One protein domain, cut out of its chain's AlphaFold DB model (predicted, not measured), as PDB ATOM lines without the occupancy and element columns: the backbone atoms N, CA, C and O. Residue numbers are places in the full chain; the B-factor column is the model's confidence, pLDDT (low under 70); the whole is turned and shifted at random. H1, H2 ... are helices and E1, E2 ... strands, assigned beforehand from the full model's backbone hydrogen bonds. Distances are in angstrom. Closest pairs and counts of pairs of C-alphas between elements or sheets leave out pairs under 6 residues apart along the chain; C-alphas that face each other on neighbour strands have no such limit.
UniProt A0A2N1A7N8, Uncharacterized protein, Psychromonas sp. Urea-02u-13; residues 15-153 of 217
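AT A GLANCE: This is residues 15 to 153 of the 217 residues of an uncharacterized protein of Psychromonas sp. Urea-02u-13 (UniProt A0A2N1A7N8). A twisted sheet of six strands runs through the domain, with H4 and H5 packed over one face. Toward the E2 end, H1 sits by edge strand E2, while H2 and H3 pack together near E1, E3 and E4, and the loop of residues 59 to 72 reaches away from the sheet beyond them. The printed part has 139 residues, with five named helices and six named strands in the order H1 E1 E2 H2 H3 E3 E4 H4 E5 E6 H5, class mixed. The mixed sheet has the order E2 E1 E3 E4 E5 E6. The whole is compact, with a radius of gyration of the C-alphas of 14.6 A and spans of 43 by 32 by 23 A.

IN THESE COORDINATES: The sheet's strands are E2, residues 40 to 42; E1, residues 32 to 34; E3, residues 86 to 89; E4, residues 93 to 96; E5, residues 119 to 124, 15.9 A long; and E6, residues 130 to 136, 17.0 A long. H4, residues 102 to 112, and H3, residues 73 to 83, are each 15.3 A long, and H5, residues 141 to 152, is 17.2 A long. H1 covers residues 15 to 22 and H2 residues 54 to 58. C-alpha 15 is at (24.883, 31.551, -23.863) and C-alpha 152 at (2.906, 41.655, -15.644).

HOW THE PARTS SIT: From edge to edge the strands' lines turn by 92 degrees. E4 and E5 are parallel, with N 94 and O 120 2.8 A apart, within hydrogen-bond range. They belong to a strand-helix-strand unit, two parallel neighbour strands with H4 between them in the chain, whose crossover is right-handed. The hairpin E5 and E6 is antiparallel, with N 121 and O 134 at 2.7 A. H5 lies over E5 and E6 at a height of 9.7 A. H4, on the same face, is over E3 at 8.0 A. H4 and H5 touch at a steep tilt of 50 degrees, opposite ways, closest at the C-alphas of Tyr 109 and Met 141, 6.3 A; H5 does so with residues 141 to 145 alone. H3 is over E4 at a height of 8.7 A and touches H2, closest at the C-alphas of Leu 55 and Met 76, 6.5 A. H1 and H2 each only graze the sheet. Every O i to N i+4 pair is within hydrogen-bond range in H1, H3 and H4; H5 has 5 of 8, and H2 has 0 of 1 but 2 of 2 O i to N i+3 pairs.

THE WHOLE: The two C-alphas farthest apart, those of Gly 66 and Gly 142, are 44.2 A apart. The printed part has no cut. The links E2 to H2 and H2 to H3 are long. Mean pLDDT of the printed part is 88.5, and residues 65 to 69 are under 70.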
ATOM      1  N   THR A  15      24.921  32.498 -24.982       88.62
ATOM      2  CA  THR A  15      24.883  31.551 -23.863       88.62
ATOM      3  C   THR A  15      25.561  30.222 -24.195       88.62
ATOM      4  O   THR A  15      26.363  29.748 -23.395       88.62
ATOM      5  N   ASP A  16      25.309  29.631 -25.365       88.94
ATOM      6  CA  ASP A  16      25.916  28.348 -25.752       88.94
ATOM      7  C   ASP A  16      27.446  28.449 -25.851       88.94
ATOM      8  O   ASP A  16      28.155  27.559 -25.380       88.94
ATOM      9  N   LYS A  17      27.965  29.573 -26.370       87.69
ATOM     10  CA  LYS A  17      29.414  29.853 -26.396       87.69
ATOM     11  C   LYS A  17      29.985  29.906 -24.984       87.69
ATOM     12  O   LYS A  17      31.042  29.346 -24.708       87.69
ATOM     13  N   LEU A  18      29.288  30.578 -24.070       89.06
ATOM     14  CA  LEU A  18      29.724  30.670 -22.680       89.06
ATOM     15  C   LEU A  18      29.686  29.314 -21.983       89.06
ATOM     16  O   LEU A  18      30.584  29.031 -21.199       89.06
ATOM     17  N   ILE A  19      28.697  28.468 -22.274       90.94
ATOM     18  CA  ILE A  19      28.639  27.097 -21.755       90.94
ATOM     19  C   ILE A  19      29.837  26.285 -22.249       90.94
ATOM     20  O   ILE A  19      30.426  25.552 -21.461       90.94
ATOM     21  N   GLU A  20      30.225  26.420 -23.516       88.69
ATOM     22  CA  GLU A  20      31.399  25.736 -24.066       88.69
ATOM     23  C   GLU A  20      32.698  26.174 -23.370       88.69
ATOM     24  O   GLU A  20      33.539  25.343 -23.034       88.69
ATOM     25  N   VAL A  21      32.843  27.476 -23.097       87.62
ATOM     26  CA  VAL A  21      34.060  28.049 -22.499       87.62
ATOM     27  C   VAL A  21      34.141  27.826 -20.987       87.62
ATOM     28  O   VAL A  21      35.216  27.553 -20.452       87.62
ATOM     29  N   LEU A  22      33.026  27.995 -20.279       88.81
ATOM     30  CA  LEU A  22      32.978  28.030 -18.814       88.81
ATOM     31  C   LEU A  22      32.444  26.731 -18.202       88.81
ATOM     32  O   LEU A  22      32.775  26.388 -17.065       88.81
ATOM     33  N   GLY A  23      31.633  25.991 -18.953       90.44
ATOM     34  CA  GLY A  23      30.920  24.823 -18.466       90.44
ATOM     35  C   GLY A  23      29.723  25.167 -17.580       90.44
ATOM     36  O   GLY A  23      29.308  26.317 -17.408       90.44
ATOM     37  N   LEU A  24      29.154  24.116 -16.999       92.25
ATOM     38  CA  LEU A  24      28.002  24.179 -16.107       92.25
ATOM     39  C   LEU A  24      28.374  23.632 -14.738       92.25
ATOM     40  O   LEU A  24      29.217  22.744 -14.621       92.25
ATOM     41  N   THR A  25      27.694  24.121 -13.709       88.44
ATOM     42  CA  THR A  25      27.851  23.637 -12.338       88.44
ATOM     43  C   THR A  25      26.496  23.318 -11.715       88.44
ATOM     44  O   THR A  25      25.456  23.857 -12.097       88.44
ATOM     45  N   ASN A  26      26.507  22.413 -10.742       85.50
ATOM     46  CA  ASN A  26      25.374  22.184  -9.847       85.50
ATOM     47  C   ASN A  26      25.598  22.817  -8.469       85.50
ATOM     48  O   ASN A  26      24.681  22.788  -7.644       85.50
ATOM     49  N   ASP A  27      26.781  23.387  -8.226       84.25
ATOM     50  CA  ASP A  27      27.126  23.989  -6.950       84.25
ATOM     51  C   ASP A  27      26.355  25.301  -6.744       84.25
ATOM     52  O   ASP A  27      26.577  26.309  -7.410       84.25
ATOM     53  N   ILE A  28      25.416  25.274  -5.799       77.88
ATOM     54  CA  ILE A  28      24.607  26.434  -5.402       77.88
ATOM     55  C   ILE A  28      25.341  27.375  -4.438       77.88
ATOM     56  O   ILE A  28      24.790  28.402  -4.032       77.88
ATOM     57  N   HIS A  29      26.542  26.999  -3.997       79.19
ATOM     58  CA  HIS A  29      27.433  27.840  -3.205       79.19
ATOM     59  C   HIS A  29      28.311  28.728  -4.088       79.19
ATOM     60  O   HIS A  29      28.955  29.645  -3.581       79.19
ATOM     61  N   GLU A  30      28.288  28.518  -5.402       76.44
ATOM     62  CA  GLU A  30      28.945  29.386  -6.365       76.44
ATOM     63  C   GLU A  30      27.956  30.397  -6.956       76.44
ATOM     64  O   GLU A  30      26.798  30.099  -7.252       76.44
ATOM     65  N   ALA A  31      28.421  31.637  -7.119       80.12
ATOM     66  CA  ALA A  31      27.692  32.651  -7.866       80.12
ATOM     67  C   ALA A  31      27.700  32.299  -9.361       80.12
ATOM     68  O   ALA A  31      28.690  31.772  -9.869       80.12
ATOM     69  N   GLY A  32      26.635  32.645 -10.080       89.81
ATOM     70  CA  GLY A  32      26.512  32.297 -11.490       89.81
ATOM     71  C   GLY A  32      25.351  32.976 -12.194       89.81
ATOM     72  O   GLY A  32      24.713  33.882 -11.651       89.81
ATOM     73  N   TYR A  33      25.089  32.517 -13.412       94.00
ATOM     74  CA  TYR A  33      23.855  32.806 -14.129       94.00
ATOM     75  C   TYR A  33      22.985  31.554 -14.140       94.00
ATOM     76  O   TYR A  33      23.453  30.483 -14.521       94.00
ATOM     77  N   ILE A  34      21.728  31.681 -13.724       95.38
ATOM     78  CA  ILE A  34      20.730  30.630 -13.906       95.38
ATOM     79  C   ILE A  34      20.214  30.742 -15.339       95.38
ATOM     80  O   ILE A  34      19.586  31.738 -15.708       95.38
ATOM     81  N   LEU A  35      20.481  29.710 -16.128       95.50
ATOM     82  CA  LEU A  35      20.057  29.587 -17.516       95.50
ATOM     83  C   LEU A  35      18.532  29.386 -17.617       95.50
ATOM     84  O   LEU A  35      17.905  29.023 -16.616       95.50
ATOM     85  N   PRO A  36      17.910  29.565 -18.800       93.44
ATOM     86  CA  PRO A  36      16.460  29.397 -18.977       93.44
ATOM     87  C   PRO A  36      15.933  28.017 -18.548       93.44
ATOM     88  O   PRO A  36      14.799  27.892 -18.079       93.44
ATOM     89  N   ASP A  37      16.785  26.997 -18.653       92.94
ATOM     90  CA  ASP A  37      16.535  25.610 -18.250       92.94
ATOM     91  C   ASP A  37      16.862  25.305 -16.771       92.94
ATOM     92  O   ASP A  37      16.765  24.159 -16.335       92.94
ATOM     93  N   GLY A  38      17.250  26.311 -15.983       92.06
ATOM     94  CA  GLY A  38      17.548  26.196 -14.555       92.06
ATOM     95  C   GLY A  38      18.948  25.693 -14.196       92.06
ATOM     96  O   GLY A  38      19.264  25.627 -13.001       92.06
ATOM     97  N   ARG A  39      19.793  25.346 -15.174       93.25
ATOM     98  CA  ARG A  39      21.209  25.023 -14.929       93.25
ATOM     99  C   ARG A  39      21.985  26.292 -14.563       93.25
ATOM    100  O   ARG A  39      21.538  27.401 -14.846       93.25
ATOM    101  N   LEU A  40      23.128  26.139 -13.895       92.75
ATOM    102  CA  LEU A  40      23.999  27.261 -13.535       92.75
ATOM    103  C   LEU A  40      25.211  27.304 -14.462       92.75
ATOM    104  O   LEU A  40      25.933  26.312 -14.579       92.75
ATOM    105  N   LEU A  41      25.454  28.463 -15.071       92.25
ATOM    106  CA  LEU A  41      26.719  28.753 -15.740       92.25
ATOM    107  C   LEU A  41      27.833  28.835 -14.691       92.25
ATOM    108  O   LEU A  41      27.705  29.557 -13.698       92.25
ATOM    109  N   HIS A  42      28.913  28.092 -14.911       89.19
ATOM    110  CA  HIS A  42      29.991  27.945 -13.944       89.19
ATOM    111  C   HIS A  42      30.968  29.125 -14.017       89.19
ATOM    112  O   HIS A  42      31.634  29.326 -15.023       89.19
ATOM    113  N   LEU A  43      31.076  29.923 -12.953       85.38
ATOM    114  CA  LEU A  43      32.011  31.063 -12.910       85.38
ATOM    115  C   LEU A  43      33.352  30.743 -12.223       85.38
ATOM    116  O   LEU A  43      34.159  31.659 -12.041       85.38
ATOM    117  N   ASP A  44      33.557  29.479 -11.826       77.69
ATOM    118  CA  ASP A  44      34.734  28.942 -11.117       77.69
ATOM    119  C   ASP A  44      35.240  29.904 -10.029       77.69
ATOM    120  O   ASP A  44      36.332  30.472 -10.090       77.69
ATOM    121  N   ARG A  45      34.376  30.186  -9.044       75.50
ATOM    122  CA  ARG A  45      34.657  31.185  -7.992       75.50
ATOM    123  C   ARG A  45      35.650  30.670  -6.958       75.50
ATOM    124  O   ARG A  45      36.276  31.478  -6.271       75.50
ATOM    125  N   SER A  46      35.754  29.352  -6.840       74.06
ATOM    126  CA  SER A  46      36.622  28.651  -5.903       74.06
ATOM    127  C   SER A  46      38.096  28.705  -6.323       74.06
ATOM    128  O   SER A  46      38.973  28.767  -5.458       74.06
ATOM    129  N   ASN A  47      38.397  28.783  -7.623       78.25
ATOM    130  CA  ASN A  47      39.762  28.921  -8.119       78.25
ATOM    131  C   ASN A  47      40.176  30.391  -8.291       78.25
ATOM    132  O   ASN A  47      39.771  31.068  -9.234       78.25
ATOM    133  N   CYS A  48      41.073  30.885  -7.436       75.12
ATOM    134  CA  CYS A  48      41.543  32.274  -7.491       75.12
ATOM    135  C   CYS A  48      42.211  32.675  -8.821       75.12
ATOM    136  O   CYS A  48      42.186  33.855  -9.163       75.12
ATOM    137  N   PHE A  49      42.757  31.724  -9.585       73.38
ATOM    138  CA  PHE A  49      43.403  31.980 -10.876       73.38
ATOM    139  C   PHE A  49      42.433  31.954 -12.063       73.38
ATOM    140  O   PHE A  49      42.756  32.477 -13.127       73.38
ATOM    141  N   LYS A  50      41.253  31.342 -11.899       73.94
ATOM    142  CA  LYS A  50      40.229  31.221 -12.952       73.94
ATOM    143  C   LYS A  50      38.953  32.001 -12.658       73.94
ATOM    144  O   LYS A  50      38.125  32.142 -13.553       73.94
ATOM    145  N   ARG A  51      38.835  32.555 -11.448       78.00
ATOM    146  CA  ARG A  51      37.689  33.318 -10.965       78.00
ATOM    147  C   ARG A  51      37.222  34.343 -11.987       78.00
ATOM    148  O   ARG A  51      37.920  35.314 -12.277       78.00
ATOM    149  N   LYS A  52      35.990  34.169 -12.455       82.31
ATOM    150  CA  LYS A  52      35.269  35.170 -13.242       82.31
ATOM    151  C   LYS A  52      34.197  35.822 -12.377       82.31
ATOM    152  O   LYS A  52      33.557  35.176 -11.544       82.31
ATOM    153  N   ASN A  53      34.029  37.134 -12.502       86.25
ATOM    154  CA  ASN A  53      32.806  37.808 -12.072       86.25
ATOM    155  C   ASN A  53      31.800  37.819 -13.226       86.25
ATOM    156  O   ASN A  53      32.162  37.577 -14.372       86.25
ATOM    157  N   HIS A  54      30.551  38.174 -12.930       87.81
ATOM    158  CA  HIS A  54      29.491  38.338 -13.930       87.81
ATOM    159  C   HIS A  54      29.903  39.251 -15.101       87.81
ATOM    160  O   HIS A  54      29.704  38.884 -16.250       87.81
ATOM    161  N   LEU A  55      30.589  40.369 -14.838       87.44
ATOM    162  CA  LEU A  55      31.092  41.259 -15.898       87.44
ATOM    163  C   LEU A  55      32.225  40.646 -16.737       87.44
ATOM    164  O   LEU A  55      32.367  40.964 -17.914       87.44
ATOM    165  N   ASP A  56      33.035  39.754 -16.158       85.81
ATOM    166  CA  ASP A  56      34.131  39.108 -16.889       85.81
ATOM    167  C   ASP A  56      33.620  38.081 -17.903       85.81
ATOM    168  O   ASP A  56      34.347  37.741 -18.833       85.81
ATOM    169  N   VAL A  57      32.381  37.607 -17.736       86.19
ATOM    170  CA  VAL A  57      31.706  36.706 -18.677       86.19
ATOM    171  C   VAL A  57      31.428  37.414 -19.997       86.19
ATOM    172  O   VAL A  57      31.685  36.840 -21.050       86.19
ATOM    173  N   LEU A  58      30.983  38.675 -19.959       87.00
ATOM    174  CA  LEU A  58      30.693  39.431 -21.179       87.00
ATOM    175  C   LEU A  58      31.950  39.624 -22.035       87.00
ATOM    176  O   LEU A  58      31.866  39.522 -23.252       87.00
ATOM    177  N   LYS A  59      33.130  39.781 -21.419       85.88
ATOM    178  CA  LYS A  59      34.423  39.903 -22.127       85.88
ATOM    179  C   LYS A  59      34.792  38.671 -22.960       85.88
ATOM    180  O   LYS A  59      35.718  38.743 -23.757       85.88
ATOM    181  N   LEU A  60      34.137  37.533 -22.732       85.00
ATOM    182  CA  LEU A  60      34.370  36.301 -23.487       85.00
ATOM    183  C   LEU A  60      33.546  36.251 -24.779       85.00
ATOM    184  O   LEU A  60      33.780  35.381 -25.614       85.00
ATOM    185  N   LEU A  61      32.580  37.157 -24.943       84.38
ATOM    186  CA  LEU A  61      31.704  37.198 -26.104       84.38
ATOM    187  C   LEU A  61      32.326  38.025 -27.238       84.38
ATOM    188  O   LEU A  61      32.938  39.058 -26.960       84.38
ATOM    189  N   PRO A  62      32.121  37.632 -28.512       78.88
ATOM    190  CA  PRO A  62      32.706  38.312 -29.670       78.88
ATOM    191  C   PRO A  62      32.447  39.814 -29.710       78.88
ATOM    192  O   PRO A  62      33.356  40.578 -30.015       78.88
ATOM    193  N   ASP A  63      31.237  40.228 -29.336       75.88
ATOM    194  CA  ASP A  63      30.825  41.629 -29.366       75.88
ATOM    195  C   ASP A  63      31.628  42.498 -28.390       75.88
ATOM    196  O   ASP A  63      31.749  43.692 -28.614       75.88
ATOM    197  N   PHE A  64      32.236  41.919 -27.351       75.50
ATOM    198  CA  PHE A  64      33.032  42.643 -26.356       75.50
ATOM    199  C   PHE A  64      34.537  42.349 -26.464       75.50
ATOM    200  O   PHE A  64      35.343  42.957 -25.755       75.50
ATOM    201  N   LEU A  65      34.946  41.429 -27.345       68.69
ATOM    202  CA  LEU A  65      36.355  41.123 -27.577       68.69
ATOM    203  C   LEU A  65      37.039  42.300 -28.283       68.69
ATOM    204  O   LEU A  65      36.716  42.642 -29.417       68.69
ATOM    205  N   GLY A  66      38.025  42.901 -27.615       62.00
ATOM    206  CA  GLY A  66      38.842  43.977 -28.183       62.00
ATOM    207  C   GLY A  66      38.185  45.359 -28.188       62.00
ATOM    208  O   GLY A  66      38.767  46.287 -28.747       62.00
ATOM    209  N   GLN A  67      37.014  45.525 -27.563       63.91
ATOM    210  CA  GLN A  67      36.442  46.853 -27.358       63.91
ATOM    211  C   GLN A  67      37.145  47.564 -26.190       63.91
ATOM    212  O   GLN A  67      37.373  46.973 -25.136       63.91
ATOM    213  N   GLU A  68      37.492  48.840 -26.381       58.31
ATOM    214  CA  GLU A  68      38.118  49.676 -25.342       58.31
ATOM    215  C   GLU A  68      37.111  50.209 -24.310       58.31
ATOM    216  O   GLU A  68      37.519  50.789 -23.301       58.31
ATOM    217  N   HIS A  69      35.798  50.032 -24.526       64.00
ATOM    218  CA  HIS A  69      34.818  50.483 -23.543       64.00
ATOM    219  C   HIS A  69      34.827  49.573 -22.310       64.00
ATOM    220  O   HIS A  69      34.843  48.342 -22.395       64.00
ATOM    221  N   SER A  70      34.780  50.193 -21.133       75.00
ATOM    222  CA  SER A  70      34.521  49.473 -19.891       75.00
ATOM    223  C   SER A  70      33.132  48.839 -19.968       75.00
ATOM    224  O   SER A  70      32.153  49.537 -20.225       75.00
ATOM    225  N   ILE A  71      33.044  47.528 -19.747       81.94
ATOM    226  CA  ILE A  71      31.759  46.836 -19.588       81.94
ATOM    227  C   ILE A  71      31.137  47.299 -18.273       81.94
ATOM    228  O   ILE A  71      31.765  47.174 -17.216       81.94
ATOM    229  N   ILE A  72      29.917  47.820 -18.343       86.62
ATOM    230  CA  ILE A  72      29.165  48.319 -17.191       86.62
ATOM    231  C   ILE A  72      27.978  47.407 -16.863       86.62
ATOM    232  O   ILE A  72      27.580  46.548 -17.651       86.62
ATOM    233  N   ASP A  73      27.390  47.590 -15.679       87.19
ATOM    234  CA  ASP A  73      26.288  46.746 -15.204       87.19
ATOM    235  C   ASP A  73      25.078  46.761 -16.154       87.19
ATOM    236  O   ASP A  73      24.409  45.740 -16.303       87.19
ATOM    237  N   THR A  74      24.819  47.862 -16.864       90.94
ATOM    238  CA  THR A  74      23.714  47.924 -17.836       90.94
ATOM    239  C   THR A  74      23.944  47.054 -19.070       90.94
ATOM    240  O   THR A  74      22.976  46.505 -19.590       90.94
ATOM    241  N   ASP A  75      25.195  46.848 -19.498       90.38
ATOM    242  CA  ASP A  75      25.517  45.919 -20.594       90.38
ATOM    243  C   ASP A  75      25.198  44.483 -20.175       90.38
ATOM    244  O   ASP A  75      24.591  43.706 -20.912       90.38
ATOM    245  N   MET A  76      25.552  44.146 -18.933       91.88
ATOM    246  CA  MET A  76      25.248  42.854 -18.333       91.88
ATOM    247  C   MET A  76      23.738  42.638 -18.182       91.88
ATOM    248  O   MET A  76      23.258  41.539 -18.451       91.88
ATOM    249  N   ILE A  77      22.978  43.661 -17.788       94.50
ATOM    250  CA  ILE A  77      21.515  43.578 -17.689       94.50
ATOM    251  C   ILE A  77      20.882  43.374 -19.069       94.50
ATOM    252  O   ILE A  77      20.007  42.519 -19.219       94.50
ATOM    253  N   ALA A  78      21.346  44.105 -20.084       92.25
ATOM    254  CA  ALA A  78      20.880  43.935 -21.456       92.25
ATOM    255  C   ALA A  78      21.181  42.520 -21.977       92.25
ATOM    256  O   ALA A  78      20.310  41.871 -22.560       92.25
ATOM    257  N   PHE A  79      22.379  42.004 -21.694       92.44
ATOM    258  CA  PHE A  79      22.760  40.624 -21.991       92.44
ATOM    259  C   PHE A  79      21.850  39.612 -21.278       92.44
ATOM    260  O   PHE A  79      21.318  38.704 -21.914       92.44
ATOM    261  N   MET A  80      21.593  39.803 -19.980       95.06
ATOM    262  CA  MET A  80      20.669  38.961 -19.215       95.06
ATOM    263  C   MET A  80      19.261  38.963 -19.809       95.06
ATOM    264  O   MET A  80      18.624  37.914 -19.855       95.06
ATOM    265  N   ALA A  81      18.770  40.115 -20.266       94.62
ATOM    266  CA  ALA A  81      17.457  40.213 -20.888       94.62
ATOM    267  C   ALA A  81      17.401  39.480 -22.234       94.62
ATOM    268  O   ALA A  81      16.464  38.720 -22.475       94.62
ATOM    269  N   LYS A  82      18.420  39.671 -23.083       93.44
ATOM    270  CA  LYS A  82      18.548  39.021 -24.399       93.44
ATOM    271  C   LYS A  82      18.569  37.497 -24.272       93.44
ATOM    272  O   LYS A  82      17.829  36.809 -24.967       93.44
ATOM    273  N   GLU A  83      19.390  36.989 -23.360       93.69
ATOM    274  CA  GLU A  83      19.654  35.557 -23.191       93.69
ATOM    275  C   GLU A  83      18.760  34.892 -22.125       93.69
ATOM    276  O   GLU A  83      18.902  33.707 -21.825       93.69
ATOM    277  N   GLN A  84      17.824  35.648 -21.542       95.19
ATOM    278  CA  GLN A  84      16.904  35.197 -20.495       95.19
ATOM    279  C   GLN A  84      17.611  34.600 -19.268       95.19
ATOM    280  O   GLN A  84      17.203  33.575 -18.721       95.19
ATOM    281  N   LEU A  85      18.678  35.252 -18.812       95.62
ATOM    282  CA  LEU A  85      19.492  34.811 -17.683       95.62
ATOM    283  C   LEU A  85      19.053  35.475 -16.378       95.62
ATOM    284  O   LEU A  85      18.708  36.656 -16.336       95.62
ATOM    285  N   VAL A  86      19.163  34.735 -15.275       96.38
ATOM    286  CA  VAL A  86      19.047  35.297 -13.923       96.38
ATOM    287  C   VAL A  86      20.427  35.361 -13.293       96.38
ATOM    288  O   VAL A  86      21.094  34.340 -13.138       96.38
ATOM    289  N   ARG A  87      20.852  36.552 -12.882       94.81
ATOM    290  CA  ARG A  87      22.097  36.727 -12.138       94.81
ATOM    291  C   ARG A  87      21.878  36.279 -10.699       94.81
ATOM    292  O   ARG A  87      21.011  36.805 -10.004       94.81
ATOM    293  N   PHE A  88      22.688  35.328 -10.253       92.25
ATOM    294  CA  PHE A  88      22.728  34.846  -8.879       92.25
ATOM    295  C   PHE A  88      24.087  35.179  -8.264       92.25
ATOM    296  O   PHE A  88      25.127  34.683  -8.705       92.25
ATOM    297  N   CYS A  89      24.077  36.017  -7.235       88.50
ATOM    298  CA  CYS A  89      25.248  36.373  -6.460       88.50
ATOM    299  C   CYS A  89      25.130  35.780  -5.049       88.50
ATOM    300  O   CYS A  89      24.144  35.981  -4.337       88.50
ATOM    301  N   ILE A  90      26.159  35.035  -4.644       81.19
ATOM    302  CA  ILE A  90      26.188  34.341  -3.349       81.19
ATOM    303  C   ILE A  90      26.259  35.301  -2.148       81.19
ATOM    304  O   ILE A  90      25.938  34.914  -1.029       81.19
ATOM    305  N   ASP A  91      26.649  36.554  -2.384       79.50
ATOM    306  CA  ASP A  91      26.697  37.648  -1.409       79.50
ATOM    307  C   ASP A  91      25.310  38.188  -1.021       79.50
ATOM    308  O   ASP A  91      25.220  39.121  -0.228       79.50
ATOM    309  N   GLY A  92      24.235  37.574  -1.525       85.69
ATOM    310  CA  GLY A  92      22.874  37.901  -1.126       85.69
ATOM    311  C   GLY A  92      22.099  38.677  -2.179       85.69
ATOM    312  O   GLY A  92      21.188  39.407  -1.810       85.69
ATOM    313  N   ARG A  93      22.415  38.544  -3.474       93.12
ATOM    314  CA  ARG A  93      21.676  39.242  -4.536       93.12
ATOM    315  C   ARG A  93      21.210  38.310  -5.647       93.12
ATOM    316  O   ARG A  93      21.964  37.493  -6.168       93.12
ATOM    317  N   ILE A  94      19.963  38.482  -6.056       95.06
ATOM    318  CA  ILE A  94      19.387  37.927  -7.276       95.06
ATOM    319  C   ILE A  94      18.930  39.093  -8.129       95.06
ATOM    320  O   ILE A  94      18.231  39.975  -7.646       95.06
ATOM    321  N   HIS A  95      19.297  39.093  -9.403       96.44
ATOM    322  CA  HIS A  95      18.883  40.136 -10.332       96.44
ATOM    323  C   HIS A  95      18.291  39.506 -11.585       96.44
ATOM    324  O   HIS A  95      18.855  38.579 -12.169       96.44
ATOM    325  N   THR A  96      17.122  40.003 -11.968       96.81
ATOM    326  CA  THR A  96      16.396  39.617 -13.177       96.81
ATOM    327  C   THR A  96      16.120  40.856 -14.022       96.81
ATOM    328  O   THR A  96      15.812  41.909 -13.465       96.81
ATOM    329  N   ALA A  97      16.221  40.709 -15.343       96.00
ATOM    330  CA  ALA A  97      15.900  41.755 -16.322       96.00
ATOM    331  C   ALA A  97      14.676  41.409 -17.195       96.00
ATOM    332  O   ALA A  97      14.184  42.224 -17.975       96.00
ATOM    333  N   VAL A  98      14.232  40.154 -17.093       93.94
ATOM    334  CA  VAL A  98      13.070  39.564 -17.755       93.94
ATOM    335  C   VAL A  98      12.409  38.581 -16.792       93.94
ATOM    336  O   VAL A  98      13.039  38.102 -15.842       93.94
ATOM    337  N   LYS A  99      11.140  38.257 -17.049       95.31
ATOM    338  CA  LYS A  99      10.376  37.309 -16.233       95.31
ATOM    339  C   LYS A  99      11.065  35.937 -16.213       95.31
ATOM    340  O   LYS A  99      11.186  35.327 -17.277       95.31
ATOM    341  N   PRO A 100      11.470  35.418 -15.037       96.31
ATOM    342  CA  PRO A 100      12.085  34.100 -14.956       96.31
ATOM    343  C   PRO A 100      11.140  32.997 -15.441       96.31
ATOM    344  O   PRO A 100       9.938  33.016 -15.153       96.31
ATOM    345  N   SER A 101      11.696  31.993 -16.116       96.00
ATOM    346  CA  SER A 101      10.976  30.769 -16.463       96.00
ATOM    347  C   SER A 101      10.523  30.026 -15.200       96.00
ATOM    348  O   SER A 101      11.087  30.186 -14.113       96.00
ATOM    349  N   SER A 102       9.528  29.143 -15.317       95.31
ATOM    350  CA  SER A 102       9.098  28.314 -14.178       95.31
ATOM    351  C   SER A 102      10.227  27.436 -13.623       95.31
ATOM    352  O   SER A 102      10.234  27.118 -12.432       95.31
ATOM    353  N   ILE A 103      11.188  27.054 -14.469       95.88
ATOM    354  CA  ILE A 103      12.338  26.242 -14.069       95.88
ATOM    355  C   ILE A 103      13.360  27.105 -13.321       95.88
ATOM    356  O   ILE A 103      13.808  26.717 -12.239       95.88
ATOM    357  N   GLN A 104      13.652  28.309 -13.819       96.06
ATOM    358  CA  GLN A 104      14.484  29.290 -13.114       96.06
ATOM    359  C   GLN A 104      13.890  29.653 -11.756       96.06
ATOM    360  O   GLN A 104      14.598  29.653 -10.753       96.06
ATOM    361  N   LEU A 105      12.578  29.878 -11.691       95.56
ATOM    362  CA  LEU A 105      11.880  30.182 -10.446       95.56
ATOM    363  C   LEU A 105      12.009  29.047  -9.424       95.56
ATOM    364  O   LEU A 105      12.258  29.291  -8.244       95.56
ATOM    365  N   ARG A 106      11.897  27.793  -9.880       94.75
ATOM    366  CA  ARG A 106      12.145  26.620  -9.036       94.75
ATOM    367  C   ARG A 106      13.583  26.594  -8.531       94.75
ATOM    368  O   ARG A 106      13.779  26.354  -7.344       94.75
ATOM    369  N   LYS A 107      14.564  26.877  -9.393       93.56
ATOM    370  CA  LYS A 107      15.976  26.949  -9.001       93.56
ATOM    371  C   LYS A 107      16.197  28.029  -7.940       93.56
ATOM    372  O   LYS A 107      16.740  27.713  -6.886       93.56
ATOM    373  N   ILE A 108      15.698  29.248  -8.165       93.88
ATOM    374  CA  ILE A 108      15.742  30.362  -7.201       93.88
ATOM    375  C   ILE A 108      15.152  29.922  -5.859       93.88
ATOM    376  O   ILE A 108      15.812  30.040  -4.831       93.88
ATOM    377  N   TYR A 109      13.947  29.348  -5.866       93.62
ATOM    378  CA  TYR A 109      13.305  28.849  -4.652       93.62
ATOM    379  C   TYR A 109      14.174  27.827  -3.921       93.62
ATOM    380  O   TYR A 109      14.439  27.998  -2.737       93.62
ATOM    381  N   THR A 110      14.673  26.799  -4.612       90.62
ATOM    382  CA  THR A 110      15.506  25.767  -3.975       90.62
ATOM    383  C   THR A 110      16.809  26.323  -3.406       90.62
ATOM    384  O   THR A 110      17.272  25.849  -2.373       90.62
ATOM    385  N   THR A 111      17.373  27.354  -4.040       88.19
ATOM    386  CA  THR A 111      18.585  28.027  -3.565       88.19
ATOM    387  C   THR A 111      18.321  28.866  -2.312       88.19
ATOM    388  O   THR A 111      19.198  28.965  -1.455       88.19
ATOM    389  N   LEU A 112      17.126  29.454  -2.186       89.19
ATOM    390  CA  LEU A 112      16.776  30.377  -1.102       89.19
ATOM    391  C   LEU A 112      16.026  29.735   0.073       89.19
ATOM    392  O   LEU A 112      16.137  30.234   1.189       89.19
ATOM    393  N   ALA A 113      15.273  28.652  -0.142       84.81
ATOM    394  CA  ALA A 113      14.319  28.097   0.828       84.81
ATOM    395  C   ALA A 113      14.937  27.754   2.196       84.81
ATOM    396  O   ALA A 113      14.253  27.824   3.212       84.81
ATOM    397  N   TYR A 114      16.230  27.418   2.223       79.50
ATOM    398  CA  TYR A 114      16.958  27.031   3.437       79.50
ATOM    399  C   TYR A 114      18.042  28.034   3.846       79.50
ATOM    400  O   TYR A 114      18.852  27.752   4.730       79.50
ATOM    401  N   ARG A 115      18.101  29.202   3.198       81.25
ATOM    402  CA  ARG A 115      19.052  30.258   3.549       81.25
ATOM    403  C   ARG A 115      18.428  31.141   4.623       81.25
ATOM    404  O   ARG A 115      17.387  31.747   4.404       81.25
ATOM    405  N   SER A 116      19.098  31.220   5.769       78.50
ATOM    406  CA  SER A 116      18.754  32.143   6.857       78.50
ATOM    407  C   SER A 116      19.096  33.594   6.516       78.50
ATOM    408  O   SER A 116      18.428  34.519   6.974       78.50
ATOM    409  N   ASN A 117      20.144  33.793   5.712       85.62
ATOM    410  CA  ASN A 117      20.614  35.121   5.345       85.62
ATOM    411  C   ASN A 117      19.657  35.768   4.335       85.62
ATOM    412  O   ASN A 117      19.203  35.080   3.414       85.62
ATOM    413  N   PRO A 118      19.360  37.070   4.488       89.88
ATOM    414  CA  PRO A 118      18.508  37.782   3.553       89.88
ATOM    415  C   PRO A 118      19.162  37.869   2.171       89.88
ATOM    416  O   PRO A 118      20.371  38.055   2.048       89.88
ATOM    417  N   PHE A 119      18.330  37.752   1.143       93.00
ATOM    418  CA  PHE A 119      18.665  37.999  -0.249       93.00
ATOM    419  C   PHE A 119      17.862  39.182  -0.773       93.00
ATOM    420  O   PHE A 119      16.649  39.262  -0.594       93.00
ATOM    421  N   GLU A 120      18.544  40.065  -1.474       95.31
ATOM    422  CA  GLU A 120      17.977  41.132  -2.269       95.31
ATOM    423  C   GLU A 120      17.606  40.594  -3.655       95.31
ATOM    424  O   GLU A 120      18.451  40.086  -4.388       95.31
ATOM    425  N   VAL A 121      16.333  40.690  -4.020       95.56
ATOM    426  CA  VAL A 121      15.818  40.389  -5.354       95.56
ATOM    427  C   VAL A 121      15.564  41.713  -6.061       95.56
ATOM    428  O   VAL A 121      14.657  42.451  -5.678       95.56
ATOM    429  N   ILE A 122      16.362  41.990  -7.088       95.69
ATOM    430  CA  ILE A 122      16.241  43.157  -7.962       95.69
ATOM    431  C   ILE A 122      15.537  42.725  -9.245       95.69
ATOM    432  O   ILE A 122      15.933  41.763  -9.916       95.69
ATOM    433  N   VAL A 123      14.481  43.447  -9.590       95.62
ATOM    434  CA  VAL A 123      13.718  43.280 -10.820       95.62
ATOM    435  C   VAL A 123      13.905  44.553 -11.624       95.62
ATOM    436  O   VAL A 123      13.496  45.621 -11.179       95.62
ATOM    437  N   SER A 124      14.529  44.455 -12.792       95.25
ATOM    438  CA  SER A 124      14.716  45.579 -13.705       95.25
ATOM    439  C   SER A 124      14.087  45.286 -15.060       95.25
ATOM    440  O   SER A 124      13.770  44.141 -15.379       95.25
ATOM    441  N   ASN A 125      13.937  46.311 -15.891       93.75
ATOM    442  CA  ASN A 125      13.684  46.098 -17.310       93.75
ATOM    443  C   ASN A 125      14.997  45.812 -18.069       93.75
ATOM    444  O   ASN A 125      16.092  45.852 -17.500       93.75
ATOM    445  N   ALA A 126      14.889  45.559 -19.375       93.06
ATOM    446  CA  ALA A 126      16.039  45.283 -20.239       93.06
ATOM    447  C   ALA A 126      17.015  46.468 -20.389       93.06
ATOM    448  O   ALA A 126      18.159  46.264 -20.781       93.06
ATOM    449  N   ALA A 127      16.579  47.694 -20.079       92.50
ATOM    450  CA  ALA A 127      17.418  48.891 -20.111       92.50
ATOM    451  C   ALA A 127      18.174  49.138 -18.791       92.50
ATOM    452  O   ALA A 127      18.966  50.075 -18.705       92.50
ATOM    453  N   GLY A 128      17.943  48.308 -17.768       92.44
ATOM    454  CA  GLY A 128      18.593  48.422 -16.465       92.44
ATOM    455  C   GLY A 128      17.837  49.237 -15.427       92.44
ATOM    456  O   GLY A 128      18.298  49.300 -14.295       92.44
ATOM    457  N   MET A 129      16.684  49.816 -15.768       92.81
ATOM    458  CA  MET A 129      15.869  50.573 -14.816       92.81
ATOM    459  C   MET A 129      15.218  49.628 -13.807       92.81
ATOM    460  O   MET A 129      14.569  48.654 -14.211       92.81
ATOM    461  N   THR A 130      15.358  49.914 -12.512       94.12
ATOM    462  CA  THR A 130      14.763  49.091 -11.456       94.12
ATOM    463  C   THR A 130      13.247  49.284 -11.428       94.12
ATOM    464  O   THR A 130      12.739  50.396 -11.321       94.12
ATOM    465  N   LEU A 131      12.515  48.174 -11.530       93.06
ATOM    466  CA  LEU A 131      11.052  48.110 -11.475       93.06
ATOM    467  C   LEU A 131      10.556  47.774 -10.067       93.06
ATOM    468  O   LEU A 131       9.539  48.294  -9.616       93.06
ATOM    469  N   SER A 132      11.260  46.876  -9.376       93.25
ATOM    470  CA  SER A 132      11.001  46.549  -7.978       93.25
ATOM    471  C   SER A 132      12.233  45.946  -7.307       93.25
ATOM    472  O   SER A 132      13.129  45.394  -7.951       93.25
ATOM    473  N   GLN A 133      12.272  46.056  -5.982       94.19
ATOM    474  CA  GLN A 133      13.348  45.536  -5.152       94.19
ATOM    475  C   GLN A 133      12.753  44.965  -3.869       94.19
ATOM    476  O   GLN A 133      11.921  45.594  -3.214       94.19
ATOM    477  N   HIS A 134      13.160  43.750  -3.518       94.94
ATOM    478  CA  HIS A 134      12.608  43.021  -2.384       94.94
ATOM    479  C   HIS A 134      13.719  42.359  -1.584       94.94
ATOM    480  O   HIS A 134      14.630  41.778  -2.157       94.94
ATOM    481  N   THR A 135      13.614  42.377  -0.260       95.12
ATOM    482  CA  THR A 135      14.471  41.553   0.601       95.12
ATOM    483  C   THR A 135      13.685  40.331   1.063       95.12
ATOM    484  O   THR A 135      12.584  40.465   1.593       95.12
ATOM    485  N   VAL A 136      14.239  39.137   0.860       92.75
ATOM    486  CA  VAL A 136      13.608  37.858   1.208       92.75
ATOM    487  C   VAL A 136      14.556  36.970   2.007       92.75
ATOM    488  O   VAL A 136      15.752  36.943   1.755       92.75
ATOM    489  N   SER A 137      14.023  36.194   2.947       90.69
ATOM    490  CA  SER A 137      14.751  35.130   3.650       90.69
ATOM    491  C   SER A 137      13.817  33.933   3.788       90.69
ATOM    492  O   SER A 137      12.664  34.110   4.182       90.69
ATOM    493  N   GLY A 138      14.262  32.748   3.359       86.75
ATOM    494  CA  GLY A 138      13.414  31.553   3.248       86.75
ATOM    495  C   GLY A 138      12.051  31.787   2.565       86.75
ATOM    496  O   GLY A 138      11.024  31.421   3.143       86.75
ATOM    497  N   PRO A 139      11.979  32.427   1.376       91.94
ATOM    498  CA  PRO A 139      10.703  32.784   0.764       91.94
ATOM    499  C   PRO A 139       9.898  31.550   0.352       91.94
ATOM    500  O   PRO A 139      10.443  30.563  -0.142       91.94
ATOM    501  N   THR A 140       8.572  31.641   0.453       93.19
ATOM    502  CA  THR A 140       7.679  30.658  -0.174       93.19
ATOM    503  C   THR A 140       7.670  30.837  -1.693       93.19
ATOM    504  O   THR A 140       7.911  31.930  -2.212       93.19
ATOM    505  N   MET A 141       7.310  29.782  -2.434       94.31
ATOM    506  CA  MET A 141       7.118  29.887  -3.886       94.31
ATOM    507  C   MET A 141       6.088  30.971  -4.251       94.31
ATOM    508  O   MET A 141       6.299  31.735  -5.186       94.31
ATOM    509  N   GLY A 142       4.999  31.088  -3.480       94.31
ATOM    510  CA  GLY A 142       3.986  32.126  -3.688       94.31
ATOM    511  C   GLY A 142       4.536  33.546  -3.518       94.31
ATOM    512  O   GLY A 142       4.178  34.431  -4.293       94.31
ATOM    513  N   ALA A 143       5.446  33.758  -2.560       93.75
ATOM    514  CA  ALA A 143       6.122  35.042  -2.387       93.75
ATOM    515  C   ALA A 143       7.000  35.384  -3.601       93.75
ATOM    516  O   ALA A 143       6.900  36.492  -4.123       93.75
ATOM    517  N   LEU A 144       7.784  34.424  -4.107       94.69
ATOM    518  CA  LEU A 144       8.599  34.630  -5.311       94.69
ATOM    519  C   LEU A 144       7.738  34.911  -6.548       94.69
ATOM    520  O   LEU A 144       8.033  35.835  -7.299       94.69
ATOM    521  N   VAL A 145       6.641  34.170  -6.738       95.12
ATOM    522  CA  VAL A 145       5.678  34.441  -7.821       95.12
ATOM    523  C   VAL A 145       5.146  35.869  -7.723       95.12
ATOM    524  O   VAL A 145       5.074  36.553  -8.736       95.12
ATOM    525  N   ASN A 146       4.790  36.332  -6.523       95.00
ATOM    526  CA  ASN A 146       4.280  37.688  -6.334       95.00
ATOM    527  C   ASN A 146       5.329  38.767  -6.624       95.00
ATOM    528  O   ASN A 146       4.968  39.780  -7.208       95.00
ATOM    529  N   ILE A 147       6.601  38.540  -6.284       95.12
ATOM    530  CA  ILE A 147       7.698  39.452  -6.644       95.12
ATOM    531  C   ILE A 147       7.802  39.585  -8.167       95.12
ATOM    532  O   ILE A 147       7.835  40.687  -8.701       95.12
ATOM    533  N   PHE A 148       7.781  38.469  -8.898       95.25
ATOM    534  CA  PHE A 148       7.945  38.503 -10.355       95.25
ATOM    535  C   PHE A 148       6.670  38.863 -11.134       95.25
ATOM    536  O   PHE A 148       6.740  39.021 -12.354       95.25
ATOM    537  N   LYS A 149       5.525  39.059 -10.461       94.12
ATOM    538  CA  LYS A 149       4.333  39.678 -11.073       94.12
ATOM    539  C   LYS A 149       4.573  41.126 -11.488       94.12
ATOM    540  O   LYS A 149       3.799  41.632 -12.290       94.12
ATOM    541  N   THR A 150       5.636  41.773 -11.005       91.81
ATOM    542  CA  THR A 150       6.069  43.091 -11.492       91.81
ATOM    543  C   THR A 150       6.181  43.124 -13.021       91.81
ATOM    544  O   THR A 150       5.698  44.061 -13.638       91.81
ATOM    545  N   TYR A 151       6.663  42.057 -13.669       92.69
ATOM    546  CA  TYR A 151       6.720  41.994 -15.140       92.69
ATOM    547  C   TYR A 151       5.351  41.955 -15.841       92.69
ATOM    548  O   TYR A 151       5.280  42.179 -17.046       92.69
ATOM    549  N   ASP A 152       4.273  41.650 -15.115       91.25
ATOM    550  CA  ASP A 152       2.906  41.655 -15.644       91.25
ATOM    551  C   ASP A 152       2.236  43.039 -15.487       91.25
ATOM    552  O   ASP A 152       1.141  43.269 -16.014       91.25
ATOM    553  N   ILE A 153       2.876  43.974 -14.772       87.62
ATOM    554  CA  ILE A 153       2.406  45.350 -14.595       87.62
ATOM    555  C   ILE A 153       2.708  46.140 -15.869       87.62
ATOM    556  O   ILE A 153       3.836  46.183 -16.348       87.62
TER     557      ILE A 153